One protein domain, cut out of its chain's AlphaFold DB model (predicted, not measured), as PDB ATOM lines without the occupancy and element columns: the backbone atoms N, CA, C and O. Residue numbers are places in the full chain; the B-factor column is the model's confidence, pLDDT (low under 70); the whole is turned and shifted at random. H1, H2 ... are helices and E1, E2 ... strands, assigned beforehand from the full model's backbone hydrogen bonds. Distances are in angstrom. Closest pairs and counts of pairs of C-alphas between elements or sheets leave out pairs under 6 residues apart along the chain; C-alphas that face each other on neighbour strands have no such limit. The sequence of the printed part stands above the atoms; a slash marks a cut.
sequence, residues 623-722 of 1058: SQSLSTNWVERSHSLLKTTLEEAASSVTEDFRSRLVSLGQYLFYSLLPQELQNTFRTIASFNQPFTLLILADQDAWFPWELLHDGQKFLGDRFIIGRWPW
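Overview. This is residues 623 to 722 of the 1058 residues of an uncharacterized protein of Tolypothrix sp. PCC 7601 (UniProt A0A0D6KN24). A ribbon of two parallel strands, E1 and E2, forms one side of the model, and a long helical hairpin, H1 and H2, slants away on the other. Between them run H4 and the long link of residues 694 to 710, with H3 near one end of H2; residues 646 to 651 stick out at the hairpin's tip. The 100 printed residues include four named helices and two named strands, in the order H1, H2, H3, E1, H4, E2, class mixed. The whole is compact, with a radius of gyration of the C-alphas of 14.1 A and spans of 37 by 32 by 24 A.

Arrangement. E1, residues 687 to 693, and E2, residues 715 to 721, are parallel neighbours at 22 degrees; N 691 and O 718 are 2.8 A apart, N 716 and O 687 2.8 A, within hydrogen-bond range. With H4, residues 711 to 714, they form a strand-helix-strand unit, two parallel neighbour strands with a helix between, its crossover right-handed. H3, residues 671 to 681, is close to H4 but not clearly touching, closest C-alphas Ala 681 and Arg 714, 6.3 A. H2, residues 650 to 668, is close to H3 but not clearly touching, closest C-alphas Phe 665 and Gln 674, 7.4 A. H1, residues 628 to 645, touches H2 as a hairpin, opposite ways at a shallow tilt of 12 degrees, closest C-alphas Ala 645 and Phe 653, 5.1 A. H1 and H2 are apart from E1 and E2. In H2 and H3 every O i to N i+4 pair is within hydrogen-bond range, in H1 12 of 14; H4 is too short for one.

Along the chain. H1 begins at C-alpha 628 (614.718, 329.298, 505.254), has a kink of 31 degrees near residue 635 and measures 26.2 A; H2 measures 27.0 A, H3 15.3 A, E1 and E2 18.7 A each. E2 ends at C-alpha 721 (598.984, 335.956, 493.200).

Size, cuts and confidence. The C-alphas farthest apart, Val 649 and Trp 722, are 39.6 A apart. The printed part has no cut; the link E1 to H4 is long, 17 residues. Residues 645 to 651 have pLDDT under 70.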
ATOM      1  N   SER A 623     605.040 319.359 500.380       89.50
ATOM      2  CA  SER A 623     606.484 319.230 500.193       89.50
ATOM      3  C   SER A 623     607.143 318.624 501.437       89.50
ATOM      4  O   SER A 623     606.558 318.532 502.519       89.50
ATOM      5  N   GLN A 624     608.420 318.261 501.314       87.50
ATOM      6  CA  GLN A 624     609.253 318.110 502.506       87.50
ATOM      7  C   GLN A 624     609.415 319.471 503.201       87.50
ATOM      8  O   GLN A 624     609.245 320.516 502.573       87.50
ATOM      9  N   SER A 625     609.753 319.460 504.491       87.25
ATOM     10  CA  SER A 625     610.084 320.690 505.215       87.25
ATOM     11  C   SER A 625     611.412 321.251 504.696       87.25
ATOM     12  O   SER A 625     612.443 320.573 504.737       87.25
ATOM     13  N   LEU A 626     611.378 322.475 504.174       88.06
ATOM     14  CA  LEU A 626     612.501 323.168 503.551       88.06
ATOM     15  C   LEU A 626     612.941 324.320 504.454       88.06
ATOM     16  O   LEU A 626     612.138 325.152 504.858       88.06
ATOM     17  N   SER A 627     614.227 324.377 504.798       85.88
ATOM     18  CA  SER A 627     614.745 325.455 505.661       85.88
ATOM     19  C   SER A 627     614.661 326.828 504.982       85.88
ATOM     20  O   SER A 627     614.757 326.912 503.759       85.88
ATOM     21  N   THR A 628     614.586 327.912 505.761       79.94
ATOM     22  CA  THR A 628     614.718 329.298 505.254       79.94
ATOM     23  C   THR A 628     615.940 329.463 504.351       79.94
ATOM     24  O   THR A 628     615.839 329.956 503.231       79.94
ATOM     25  N   ASN A 629     617.080 328.922 504.791       82.38
ATOM     26  CA  ASN A 629     618.320 328.894 504.017       82.38
ATOM     27  C   ASN A 629     618.158 328.220 502.649       82.38
ATOM     28  O   ASN A 629     618.856 328.583 501.709       82.38
ATOM     29  N   TRP A 630     617.304 327.200 502.525       86.56
ATOM     30  CA  TRP A 630     617.051 326.543 501.245       86.56
ATOM     31  C   TRP A 630     616.293 327.469 500.287       86.56
ATOM     32  O   TRP A 630     616.712 327.603 499.140       86.56
ATOM     33  N   VAL A 631     615.249 328.154 500.770       77.12
ATOM     34  CA  VAL A 631     614.438 329.096 499.975       77.12
ATOM     35  C   VAL A 631     615.294 330.269 499.478       77.12
ATOM     36  O   VAL A 631     615.291 330.603 498.293       77.12
ATOM     37  N   GLU A 632     616.126 330.842 500.350       75.56
ATOM     38  CA  GLU A 632     617.076 331.898 499.972       75.56
ATOM     39  C   GLU A 632     618.132 331.392 498.972       75.56
ATOM     40  O   GLU A 632     618.499 332.069 498.000       75.56
ATOM     41  N   ARG A 633     618.611 330.157 499.173       78.69
ATOM     42  CA  ARG A 633     619.571 329.526 498.264       78.69
ATOM     43  C   ARG A 633     618.971 329.224 496.904       78.69
ATOM     44  O   ARG A 633     619.712 329.355 495.938       78.69
ATOM     45  N   SER A 634     617.695 328.849 496.776       77.25
ATOM     46  CA  SER A 634     617.115 328.507 495.466       77.25
ATOM     47  C   SER A 634     617.155 329.674 494.477       77.25
ATOM     48  O   SER A 634     617.474 329.464 493.309       77.25
ATOM     49  N   HIS A 635     616.947 330.908 494.947       70.69
ATOM     50  CA  HIS A 635     617.121 332.106 494.115       70.69
ATOM     51  C   HIS A 635     618.597 332.384 493.806       70.69
ATOM     52  O   HIS A 635     618.962 332.692 492.670       70.69
ATOM     53  N   SER A 636     619.470 332.205 494.801       77.00
ATOM     54  CA  SER A 636     620.918 332.372 494.635       77.00
ATOM     55  C   SER A 636     621.514 331.351 493.655       77.00
ATOM     56  O   SER A 636     622.417 331.680 492.896       77.00
ATOM     57  N   LEU A 637     620.985 330.126 493.619       83.19
ATOM     58  CA  LEU A 637     621.402 329.048 492.722       83.19
ATOM     59  C   LEU A 637     621.183 329.412 491.250       83.19
ATOM     60  O   LEU A 637     622.062 329.154 490.427       83.19
ATOM     61  N   LEU A 638     620.049 330.039 490.914       84.62
ATOM     62  CA  LEU A 638     619.811 330.539 489.558       84.62
ATOM     63  C   LEU A 638     620.821 331.635 489.200       84.62
ATOM     64  O   LEU A 638     621.420 331.580 488.129       84.62
ATOM     65  N   LYS A 639     621.067 332.575 490.122       82.25
ATOM     66  CA  LYS A 639     622.070 333.633 489.947       82.25
ATOM     67  C   LYS A 639     623.457 333.059 489.658       82.25
ATOM     68  O   LYS A 639     624.053 333.394 488.643       82.25
ATOM     69  N   THR A 640     623.938 332.152 490.508       83.06
ATOM     70  CA  THR A 640     625.243 331.501 490.336       83.06
ATOM     71  C   THR A 640     625.308 330.719 489.026       83.06
ATOM     72  O   THR A 640     626.299 330.811 488.311       83.06
ATOM     73  N   THR A 641     624.233 330.012 488.659       84.50
ATOM     74  CA  THR A 641     624.165 329.280 487.383       84.50
ATOM     75  C   THR A 641     624.335 330.220 486.185       84.50
ATOM     76  O   THR A 641     625.033 329.868 485.236       84.50
ATOM     77  N   LEU A 642     623.734 331.414 486.228       81.25
ATOM     78  CA  LEU A 642     623.857 332.433 485.183       81.25
ATOM     79  C   LEU A 642     625.248 333.091 485.157       81.25
ATOM     80  O   LEU A 642     625.828 333.248 484.085       81.25
ATOM     81  N   GLU A 643     625.812 333.439 486.316       77.31
ATOM     82  CA  GLU A 643     627.156 334.033 486.423       77.31
ATOM     83  C   GLU A 643     628.242 333.080 485.901       77.31
ATOM     84  O   GLU A 643     629.127 333.475 485.142       77.31
ATOM     85  N   GLU A 644     628.153 331.798 486.254       73.94
ATOM     86  CA  GLU A 644     629.082 330.779 485.768       73.94
ATOM     87  C   GLU A 644     628.924 330.542 484.260       73.94
ATOM     88  O   GLU A 644     629.926 330.371 483.555       73.94
ATOM     89  N   ALA A 645     627.689 330.605 483.746       68.81
ATOM     90  CA  ALA A 645     627.395 330.481 482.321       68.81
ATOM     91  C   ALA A 645     628.115 331.539 481.479       68.81
ATOM     92  O   ALA A 645     628.656 331.196 480.429       68.81
ATOM     93  N   ALA A 646     628.196 332.779 481.980       63.91
ATOM     94  CA  ALA A 646     628.892 333.899 481.336       63.91
ATOM     95  C   ALA A 646     630.365 333.594 481.006       63.91
ATOM     96  O   ALA A 646     630.945 334.190 480.100       63.91
ATOM     97  N   SER A 647     630.971 332.675 481.762       63.38
ATOM     98  CA  SER A 647     632.386 332.306 481.675       63.38
ATOM     99  C   SER A 647     632.650 330.959 480.980       63.38
ATOM    100  O   SER A 647     633.807 330.563 480.835       63.38
ATOM    101  N   SER A 648     631.599 330.250 480.552       60.72
ATOM    102  CA  SER A 648     631.656 328.856 480.076       60.72
ATOM    103  C   SER A 648     631.172 328.690 478.624       60.72
ATOM    104  O   SER A 648     630.639 329.616 478.018       60.72
ATOM    105  N   VAL A 649     631.369 327.502 478.037       61.97
ATOM    106  CA  VAL A 649     630.855 327.146 476.697       61.97
ATOM    107  C   VAL A 649     629.352 326.826 476.779       61.97
ATOM    108  O   VAL A 649     628.906 326.224 477.750       61.97
ATOM    109  N   THR A 650     628.563 327.153 475.751       60.62
ATOM    110  CA  THR A 650     627.086 327.034 475.724       60.62
ATOM    111  C   THR A 650     626.519 325.656 476.129       60.62
ATOM    112  O   THR A 650     625.472 325.587 476.778       60.62
ATOM    113  N   GLU A 651     627.199 324.547 475.802       62.50
ATOM    114  CA  GLU A 651     626.782 323.187 476.212       62.50
ATOM    115  C   GLU A 651     626.835 322.969 477.740       62.50
ATOM    116  O   GLU A 651     626.040 322.198 478.293       62.50
ATOM    117  N   ASP A 652     627.729 323.679 478.435       75.62
ATOM    118  CA  ASP A 652     627.873 323.633 479.893       75.62
ATOM    119  C   ASP A 652     626.688 324.346 480.571       75.62
ATOM    120  O   ASP A 652     626.065 323.801 481.485       75.62
ATOM    121  N   PHE A 653     626.260 325.500 480.040       80.12
ATOM    122  CA  PHE A 653     625.113 326.241 480.577       80.12
ATOM    123  C   PHE A 653     623.809 325.435 480.535       80.12
ATOM    124  O   PHE A 653     623.101 325.344 481.541       80.12
ATOM    125  N   ARG A 654     623.505 324.781 479.403       86.56
ATOM    126  CA  ARG A 654     622.316 323.920 479.285       86.56
ATOM    127  C   ARG A 654     622.313 322.817 480.335       86.56
ATOM    128  O   ARG A 654     621.289 322.577 480.973       86.56
ATOM    129  N   SER A 655     623.447 322.148 480.509       87.94
ATOM    130  CA  SER A 655     623.587 321.033 481.448       87.94
ATOM    131  C   SER A 655     623.395 321.488 482.897       87.94
ATOM    132  O   SER A 655     622.724 320.806 483.680       87.94
ATOM    133  N   ARG A 656     623.910 322.672 483.249       88.00
ATOM    134  CA  ARG A 656     623.712 323.286 484.571       88.00
ATOM    135  C   ARG A 656     622.265 323.696 484.806       88.00
ATOM    136  O   ARG A 656     621.717 323.359 485.851       88.00
ATOM    137  N   LEU A 657     621.614 324.328 483.826       89.69
ATOM    138  CA  LEU A 657     620.210 324.726 483.940       89.69
ATOM    139  C   LEU A 657     619.283 323.509 484.082       89.69
ATOM    140  O   LEU A 657     618.373 323.520 484.905       89.69
ATOM    141  N   VAL A 658     619.553 322.425 483.345       93.12
ATOM    142  CA  VAL A 658     618.846 321.143 483.513       93.12
ATOM    143  C   VAL A 658     619.076 320.570 484.912       93.12
ATOM    144  O   VAL A 658     618.124 320.122 485.546       93.12
ATOM    145  N   SER A 659     620.312 320.603 485.414       92.44
ATOM    146  CA  SER A 659     620.645 320.098 486.754       92.44
ATOM    147  C   SER A 659     619.940 320.897 487.853       92.44
ATOM    148  O   SER A 659     619.362 320.305 488.766       92.44
ATOM    149  N   LEU A 660     619.915 322.228 487.734       92.00
ATOM    150  CA  LEU A 660     619.160 323.116 488.617       92.00
ATOM    151  C   LEU A 660     617.658 322.817 488.544       92.00
ATOM    152  O   LEU A 660     617.018 322.623 489.574       92.00
ATOM    153  N   GLY A 661     617.105 322.723 487.337       94.25
ATOM    154  CA  GLY A 661     615.692 322.424 487.122       94.25
ATOM    155  C   GLY A 661     615.268 321.080 487.710       94.25
ATOM    156  O   GLY A 661     614.192 320.976 488.299       94.25
ATOM    157  N   GLN A 662     616.116 320.054 487.600       95.44
ATOM    158  CA  GLN A 662     615.884 318.746 488.216       95.44
ATOM    159  C   GLN A 662     615.955 318.842 489.740       95.44
ATOM    160  O   GLN A 662     615.074 318.329 490.425       95.44
ATOM    161  N   TYR A 663     616.965 319.532 490.275       93.19
ATOM    162  CA  TYR A 663     617.099 319.759 491.712       93.19
ATOM    163  C   TYR A 663     615.856 320.440 492.303       93.19
ATOM    164  O   TYR A 663     615.321 319.965 493.307       93.19
ATOM    165  N   LEU A 664     615.361 321.499 491.656       92.88
ATOM    166  CA  LEU A 664     614.142 322.197 492.066       92.88
ATOM    167  C   LEU A 664     612.911 321.293 491.952       92.88
ATOM    168  O   LEU A 664     612.128 321.224 492.893       92.88
ATOM    169  N   PHE A 665     612.768 320.544 490.854       94.12
ATOM    170  CA  PHE A 665     611.646 319.622 490.652       94.12
ATOM    171  C   PHE A 665     611.578 318.536 491.736       94.12
ATOM    172  O   PHE A 665     610.494 318.243 492.234       94.12
ATOM    173  N   TYR A 666     612.722 317.969 492.136       93.00
ATOM    174  CA  TYR A 666     612.780 316.951 493.191       93.00
ATOM    175  C   TYR A 666     612.602 317.516 494.603       93.00
ATOM    176  O   TYR A 666     612.092 316.808 495.468       93.00
ATOM    177  N   SER A 667     613.050 318.750 494.844       90.88
ATOM    178  CA  SER A 667     613.037 319.354 496.182       90.88
ATOM    179  C   SER A 667     611.703 320.027 496.512       90.88
ATOM    180  O   SER A 667     611.238 319.921 497.643       90.88
ATOM    181  N   LEU A 668     611.089 320.711 495.537       91.56
ATOM    182  CA  LEU A 668     609.822 321.425 495.723       91.56
ATOM    183  C   LEU A 668     608.631 320.468 495.716       91.56
ATOM    184  O   LEU A 668     607.778 320.531 496.596       91.56
ATOM    185  N   LEU A 669     608.568 319.573 494.726       93.25
ATOM    186  CA  LEU A 669     607.380 318.757 494.501       93.25
ATOM    187  C   LEU A 669     607.489 317.395 495.204       93.25
ATOM    188  O   LEU A 669     608.483 316.688 495.006       93.25
ATOM    189  N   PRO A 670     606.460 316.959 495.951       93.00
ATOM    190  CA  PRO A 670     606.392 315.597 496.473       93.00
ATOM    191  C   PRO A 670     606.324 314.558 495.346       93.00
ATOM    192  O   PRO A 670     605.925 314.858 494.216       93.00
ATOM    193  N   GLN A 671     606.718 313.318 495.646       91.38
ATOM    194  CA  GLN A 671     606.880 312.252 494.649       91.38
ATOM    195  C   GLN A 671     605.588 311.980 493.861       91.38
ATOM    196  O   GLN A 671     605.633 311.673 492.668       91.38
ATOM    197  N   GLU A 672     604.439 312.119 494.514       89.44
ATOM    198  CA  GLU A 672     603.107 311.986 493.939       89.44
ATOM    199  C   GLU A 672     602.880 313.035 492.847       89.44
ATOM    200  O   GLU A 672     602.590 312.674 491.706       89.44
ATOM    201  N   LEU A 673     603.115 314.318 493.145       89.44
ATOM    202  CA  LEU A 673     602.986 315.397 492.162       89.44
ATOM    203  C   LEU A 673     604.008 315.277 491.033       89.44
ATOM    204  O   LEU A 673     603.670 315.509 489.872       89.44
ATOM    205  N   GLN A 674     605.234 314.846 491.333       91.88
ATOM    206  CA  GLN A 674     606.223 314.565 490.293       91.88
ATOM    207  C   GLN A 674     605.717 313.505 489.302       91.88
ATOM    208  O   GLN A 674     605.861 313.661 488.085       91.88
ATOM    209  N   ASN A 675     605.117 312.421 489.802       88.88
ATOM    210  CA  ASN A 675     604.546 311.365 488.965       88.88
ATOM    211  C   ASN A 675     603.340 311.874 488.166       88.88
ATOM    212  O   ASN A 675     603.201 311.540 486.986       88.88
ATOM    213  N   THR A 676     602.512 312.721 488.775       87.12
ATOM    214  CA  THR A 676     601.373 313.378 488.129       87.12
ATOM    215  C   THR A 676     601.820 314.244 486.952       87.12
ATOM    216  O   THR A 676     601.368 314.018 485.827       87.12
ATOM    217  N   PHE A 677     602.784 315.152 487.145       88.00
ATOM    218  CA  PHE A 677     603.319 315.982 486.060       88.00
ATOM    219  C   PHE A 677     603.938 315.150 484.931       88.00
ATOM    220  O   PHE A 677     603.670 315.417 483.758       88.00
ATOM    221  N   ARG A 678     604.698 314.092 485.256       87.56
ATOM    222  CA  ARG A 678     605.250 313.164 484.249       87.56
ATOM    223  C   ARG A 678     604.158 312.415 483.479       87.56
ATOM    224  O   ARG A 678     604.292 312.202 482.274       87.56
ATOM    225  N   THR A 679     603.068 312.039 484.147       84.88
ATOM    226  CA  THR A 679     601.918 311.375 483.514       84.88
ATOM    227  C   THR A 679     601.215 312.323 482.551       84.88
ATOM    228  O   THR A 679     600.979 311.959 481.400       84.88
ATOM    229  N   ILE A 680     600.960 313.564 482.965       81.75
ATOM    230  CA  ILE A 680     600.357 314.585 482.100       81.75
ATOM    231  C   ILE A 680     601.249 314.854 480.877       81.75
ATOM    232  O   ILE A 680     600.779 314.888 479.739       81.75
ATOM    233  N   ALA A 681     602.561 314.945 481.094       74.88
ATOM    234  CA  ALA A 681     603.543 315.143 480.034       74.88
ATOM    235  C   ALA A 681     603.553 314.018 478.975       74.88
ATOM    236  O   ALA A 681     604.014 314.246 477.851       74.88
ATOM    237  N   SER A 682     603.034 312.824 479.294       78.06
ATOM    238  CA  SER A 682     602.966 311.683 478.371       78.06
ATOM    239  C   SER A 682     601.881 311.809 477.290       78.06
ATOM    240  O   SER A 682     602.015 311.201 476.230       78.06
ATOM    241  N   PHE A 683     600.853 312.645 477.492       77.62
ATOM    242  CA  PHE A 683     599.756 312.821 476.527       77.62
ATOM    243  C   PHE A 683     600.157 313.597 475.256       77.62
ATOM    244  O   PHE A 683     599.355 313.707 474.332       77.62
ATOM    245  N   ASN A 684     601.393 314.111 475.190       71.50
ATOM    246  CA  ASN A 684     602.005 314.754 474.021       71.50
ATOM    247  C   ASN A 684     601.153 315.864 473.363       71.50
ATOM    248  O   ASN A 684     601.196 316.058 472.148       71.50
ATOM    249  N   GLN A 685     600.393 316.600 474.176       75.69
ATOM    250  CA  GLN A 685     599.646 317.798 473.795       75.69
ATOM    251  C   GLN A 685     599.957 318.930 474.791       75.69
ATOM    252  O   GLN A 685     600.266 318.630 475.947       75.69
ATOM    253  N   PRO A 686     599.906 320.208 474.376       78.44
ATOM    254  CA  PRO A 686     600.107 321.320 475.296       78.44
ATOM    255  C   PRO A 686     598.897 321.450 476.227       78.44
ATOM    256  O   PRO A 686     597.767 321.549 475.753       78.44
ATOM    257  N   PHE A 687     599.145 321.468 477.535       89.44
ATOM    258  CA  PHE A 687     598.136 321.788 478.548       89.44
ATOM    259  C   PHE A 687     598.385 323.177 479.113       89.44
ATOM    260  O   PHE A 687     599.529 323.613 479.240       89.44
ATOM    261  N   THR A 688     597.313 323.854 479.486       93.44
ATOM    262  CA  THR A 688     597.369 325.128 480.199       93.44
ATOM    263  C   THR A 688     597.413 324.875 481.700       93.44
ATOM    264  O   THR A 688     596.594 324.134 482.242       93.44
ATOM    265  N   LEU A 689     598.405 325.463 482.362       94.25
ATOM    266  CA  LEU A 689     598.621 325.341 483.797       94.25
ATOM    267  C   LEU A 689     598.567 326.738 484.402       94.25
ATOM    268  O   LEU A 689     599.415 327.572 484.098       94.25
ATOM    269  N   LEU A 690     597.585 326.986 485.259       94.94
ATOM    270  CA  LEU A 690     597.561 328.187 486.080       94.94
ATOM    271  C   LEU A 690     598.125 327.866 487.461       94.94
ATOM    272  O   LEU A 690     597.604 326.987 488.140       94.94
ATOM    273  N   ILE A 691     599.148 328.598 487.886       94.50
ATOM    274  CA  ILE A 691     599.710 328.497 489.232       94.50
ATOM    275  C   ILE A 691     599.197 329.672 490.060       94.50
ATOM    276  O   ILE A 691     599.505 330.827 489.764       94.50
ATOM    277  N   LEU A 692     598.418 329.369 491.094       91.62
ATOM    278  CA  LEU A 692     597.982 330.326 492.100       91.62
ATOM    279  C   LEU A 692     598.891 330.170 493.315       91.62
ATOM    280  O   LEU A 692     598.828 329.155 494.003       91.62
ATOM    281  N   ALA A 693     599.757 331.147 493.552       89.12
ATOM    282  CA  ALA A 693     600.799 331.055 494.570       89.12
ATOM    283  C   ALA A 693     600.749 332.252 495.517       89.12
ATOM    284  O   ALA A 693     600.416 333.368 495.106       89.12
ATOM    285  N   ASP A 694     601.099 332.030 496.781       83.56
ATOM    286  CA  ASP A 694     601.419 333.132 497.682       83.56
ATOM    287  C   ASP A 694     602.784 333.769 497.355       83.56
ATOM    288  O   ASP A 694     603.517 333.333 496.465       83.56
ATOM    289  N   GLN A 695     603.105 334.846 498.070       76.69
ATOM    290  CA  GLN A 695     604.335 335.620 497.885       76.69
ATOM    291  C   GLN A 695     605.630 334.854 498.208       76.69
ATOM    292  O   GLN A 695     606.697 335.259 497.758       76.69
ATOM    293  N   ASP A 696     605.561 333.762 498.975       79.44
ATOM    294  CA  ASP A 696     606.743 332.981 499.355       79.44
ATOM    295  C   ASP A 696     607.019 331.839 498.349       79.44
ATOM    296  O   ASP A 696     608.103 331.258 498.346       79.44
ATOM    297  N   ALA A 697     606.061 331.533 497.463       84.50
ATOM    298  CA  ALA A 697     606.140 330.475 496.453       84.50
ATOM    299  C   ALA A 697     606.510 330.985 495.039       84.50
ATOM    300  O   ALA A 697     606.100 330.424 494.012       84.50
ATOM    301  N   TRP A 698     607.313 332.049 494.961       83.50
ATOM    302  CA  TRP A 698     607.813 332.631 493.709       83.50
ATOM    303  C   TRP A 698     609.035 331.888 493.155       83.50
ATOM    304  O   TRP A 698     610.135 332.420 493.069       83.50
ATOM    305  N   PHE A 699     608.837 330.634 492.756       88.19
ATOM    306  CA  PHE A 699     609.874 329.811 492.127       88.19
ATOM    307  C   PHE A 699     609.889 329.964 490.602       88.19
ATOM    308  O   PHE A 699     608.859 330.298 490.014       88.19
ATOM    309  N   PRO A 700     611.006 329.657 489.916       90.56
ATOM    310  CA  PRO A 700     611.054 329.611 488.458       90.56
ATOM    311  C   PRO A 700     610.371 328.333 487.927       90.56
ATOM    312  O   PRO A 700     611.029 327.407 487.453       90.56
ATOM    313  N   TRP A 701     609.041 328.262 488.047       93.56
ATOM    314  CA  TRP A 701     608.204 327.104 487.714       93.56
ATOM    315  C   TRP A 701     608.443 326.553 486.301       93.56
ATOM    316  O   TRP A 701     608.442 325.340 486.106       93.56
ATOM    317  N   GLU A 702     608.702 327.416 485.319       94.00
ATOM    318  CA  GLU A 702     608.967 327.038 483.928       94.00
ATOM    319  C   GLU A 702     610.303 326.293 483.785       94.00
ATOM    320  O   GLU A 702     610.430 325.458 482.885       94.00
ATOM    321  N   LEU A 703     611.266 326.542 484.686       94.25
ATOM    322  CA  LEU A 703     612.600 325.926 484.705       94.25
ATOM    323  C   LEU A 703     612.656 324.596 485.454       94.25
ATOM    324  O   LEU A 703     613.682 323.918 485.405       94.25
ATOM    325  N   LEU A 704     611.592 324.193 486.151       95.19
ATOM    326  CA  LEU A 704     611.535 322.852 486.724       95.19
ATOM    327  C   LEU A 704     611.679 321.822 485.600       95.19
ATOM    328  O   LEU A 704     611.081 321.964 484.533       95.19
ATOM    329  N   HIS A 705     612.478 320.783 485.827       94.88
ATOM    330  CA  HIS A 705     612.806 319.800 484.800       94.88
ATOM    331  C   HIS A 705     612.426 318.391 485.261       94.88
ATOM    332  O   HIS A 705     613.006 317.856 486.204       94.88
ATOM    333  N   ASP A 706     611.487 317.756 484.555       92.12
ATOM    334  CA  ASP A 706     610.876 316.469 484.945       92.12
ATOM    335  C   ASP A 706     611.809 315.245 484.779       92.12
ATOM    336  O   ASP A 706     611.479 314.125 485.191       92.12
ATOM    337  N   GLY A 707     612.977 315.474 484.174       90.25
ATOM    338  CA  GLY A 707     613.982 314.481 483.782       90.25
ATOM    339  C   GLY A 707     614.111 314.330 482.262       90.25
ATOM    340  O   GLY A 707     615.131 313.844 481.784       90.25
ATOM    341  N   GLN A 708     613.129 314.811 481.499       89.69
ATOM    342  CA  GLN A 708     613.114 314.816 480.034       89.69
ATOM    343  C   GLN A 708     613.074 316.227 479.440       89.69
ATOM    344  O   GLN A 708     613.774 316.485 478.463       89.69
ATOM    345  N   LYS A 709     612.221 317.109 479.974       91.56
ATOM    346  CA  LYS A 709     612.039 318.485 479.500       91.56
ATOM    347  C   LYS A 709     611.747 319.435 480.658       91.56
ATOM    348  O   LYS A 709     611.302 319.022 481.729       91.56
ATOM    349  N   PHE A 710     611.946 320.723 480.399       93.50
ATOM    350  CA  PHE A 710     611.457 321.797 481.257       93.50
ATOM    351  C   PHE A 710     609.922 321.829 481.279       93.50
ATOM    352  O   PHE A 710     609.278 321.498 480.278       93.50
ATOM    353  N   LEU A 711     609.315 322.250 482.389       92.31
ATOM    354  CA  LEU A 711     607.859 322.383 482.475       92.31
ATOM    355  C   LEU A 711     607.337 323.434 481.487       92.31
ATOM    356  O   LEU A 711     606.298 323.196 480.878       92.31
ATOM    357  N   GLY A 712     608.085 324.513 481.228       90.50
ATOM    358  CA  GLY A 712     607.739 325.507 480.202       90.50
ATOM    359  C   GLY A 712     607.725 324.966 478.761       90.50
ATOM    360  O   GLY A 712     607.068 325.530 477.891       90.50
ATOM    361  N   ASP A 713     608.387 323.833 478.487       88.56
ATOM    362  CA  ASP A 713     608.279 323.127 477.197       88.56
ATOM    363  C   ASP A 713     607.005 322.259 477.103       88.56
ATOM    364  O   ASP A 713     606.594 321.867 476.006       88.56
ATOM    365  N   ARG A 714     606.417 321.885 478.247       86.88
ATOM    366  CA  ARG A 714     605.279 320.953 478.352       86.88
ATOM    367  C   ARG A 714     603.953 321.686 478.519       86.88
ATOM    368  O   ARG A 714     602.952 321.289 477.922       86.88
ATOM    369  N   PHE A 715     603.966 322.734 479.330       91.81
ATOM    370  CA  PHE A 715     602.795 323.473 479.763       91.81
ATOM    371  C   PHE A 715     602.835 324.907 479.254       91.81
ATOM    372  O   PHE A 715     603.890 325.522 479.126       91.81
ATOM    373  N   ILE A 716     601.653 325.447 478.994       94.62
ATOM    374  CA  ILE A 716     601.435 326.881 478.864       94.62
ATOM    375  C   ILE A 716     601.164 327.390 480.276       94.62
ATOM    376  O   ILE A 716     600.040 327.271 480.768       94.62
ATOM    377  N   ILE A 717     602.214 327.864 480.944       95.88
ATOM    378  CA  ILE A 717     602.150 328.265 482.349       95.88
ATOM    379  C   ILE A 717     601.738 329.733 482.438       95.88
ATOM    380  O   ILE A 717     602.361 330.590 481.821       95.88
ATOM    381  N   GLY A 718     600.685 330.008 483.203       96.50
ATOM    382  CA  GLY A 718     600.367 331.340 483.707       96.50
ATOM    383  C   GLY A 718     600.418 331.335 485.230       96.50
ATOM    384  O   GLY A 718     600.082 330.334 485.863       96.50
ATOM    385  N   ARG A 719     600.847 332.438 485.833       94.88
ATOM    386  CA  ARG A 719     600.933 332.605 487.288       94.88
ATOM    387  C   ARG A 719     599.993 333.707 487.749       94.88
ATOM    388  O   ARG A 719     599.789 334.678 487.024       94.88
ATOM    389  N   TRP A 720     599.452 333.599 488.954       93.00
ATOM    390  CA  TRP A 720     598.719 334.702 489.570       93.00
ATOM    391  C   TRP A 720     598.876 334.700 491.095       93.00
ATOM    392  O   TRP A 720     598.899 333.618 491.689       93.00
ATOM    393  N   PRO A 721     598.972 335.875 491.746       89.25
ATOM    394  CA  PRO A 721     598.984 335.956 493.200       89.25
ATOM    395  C   PRO A 721     597.681 335.408 493.783       89.25
ATOM    396  O   PRO A 721     596.592 335.837 493.397       89.25
ATOM    397  N   TRP A 722     597.793 334.491 494.743       83.69
ATOM    398  CA  TRP A 722     596.640 333.904 495.430       83.69
ATOM    399  C   TRP A 722     595.738 334.973 496.064       83.69
ATOM    400  O   TRP A 722     594.514 334.904 495.974       83.69
TER     401      TRP A 722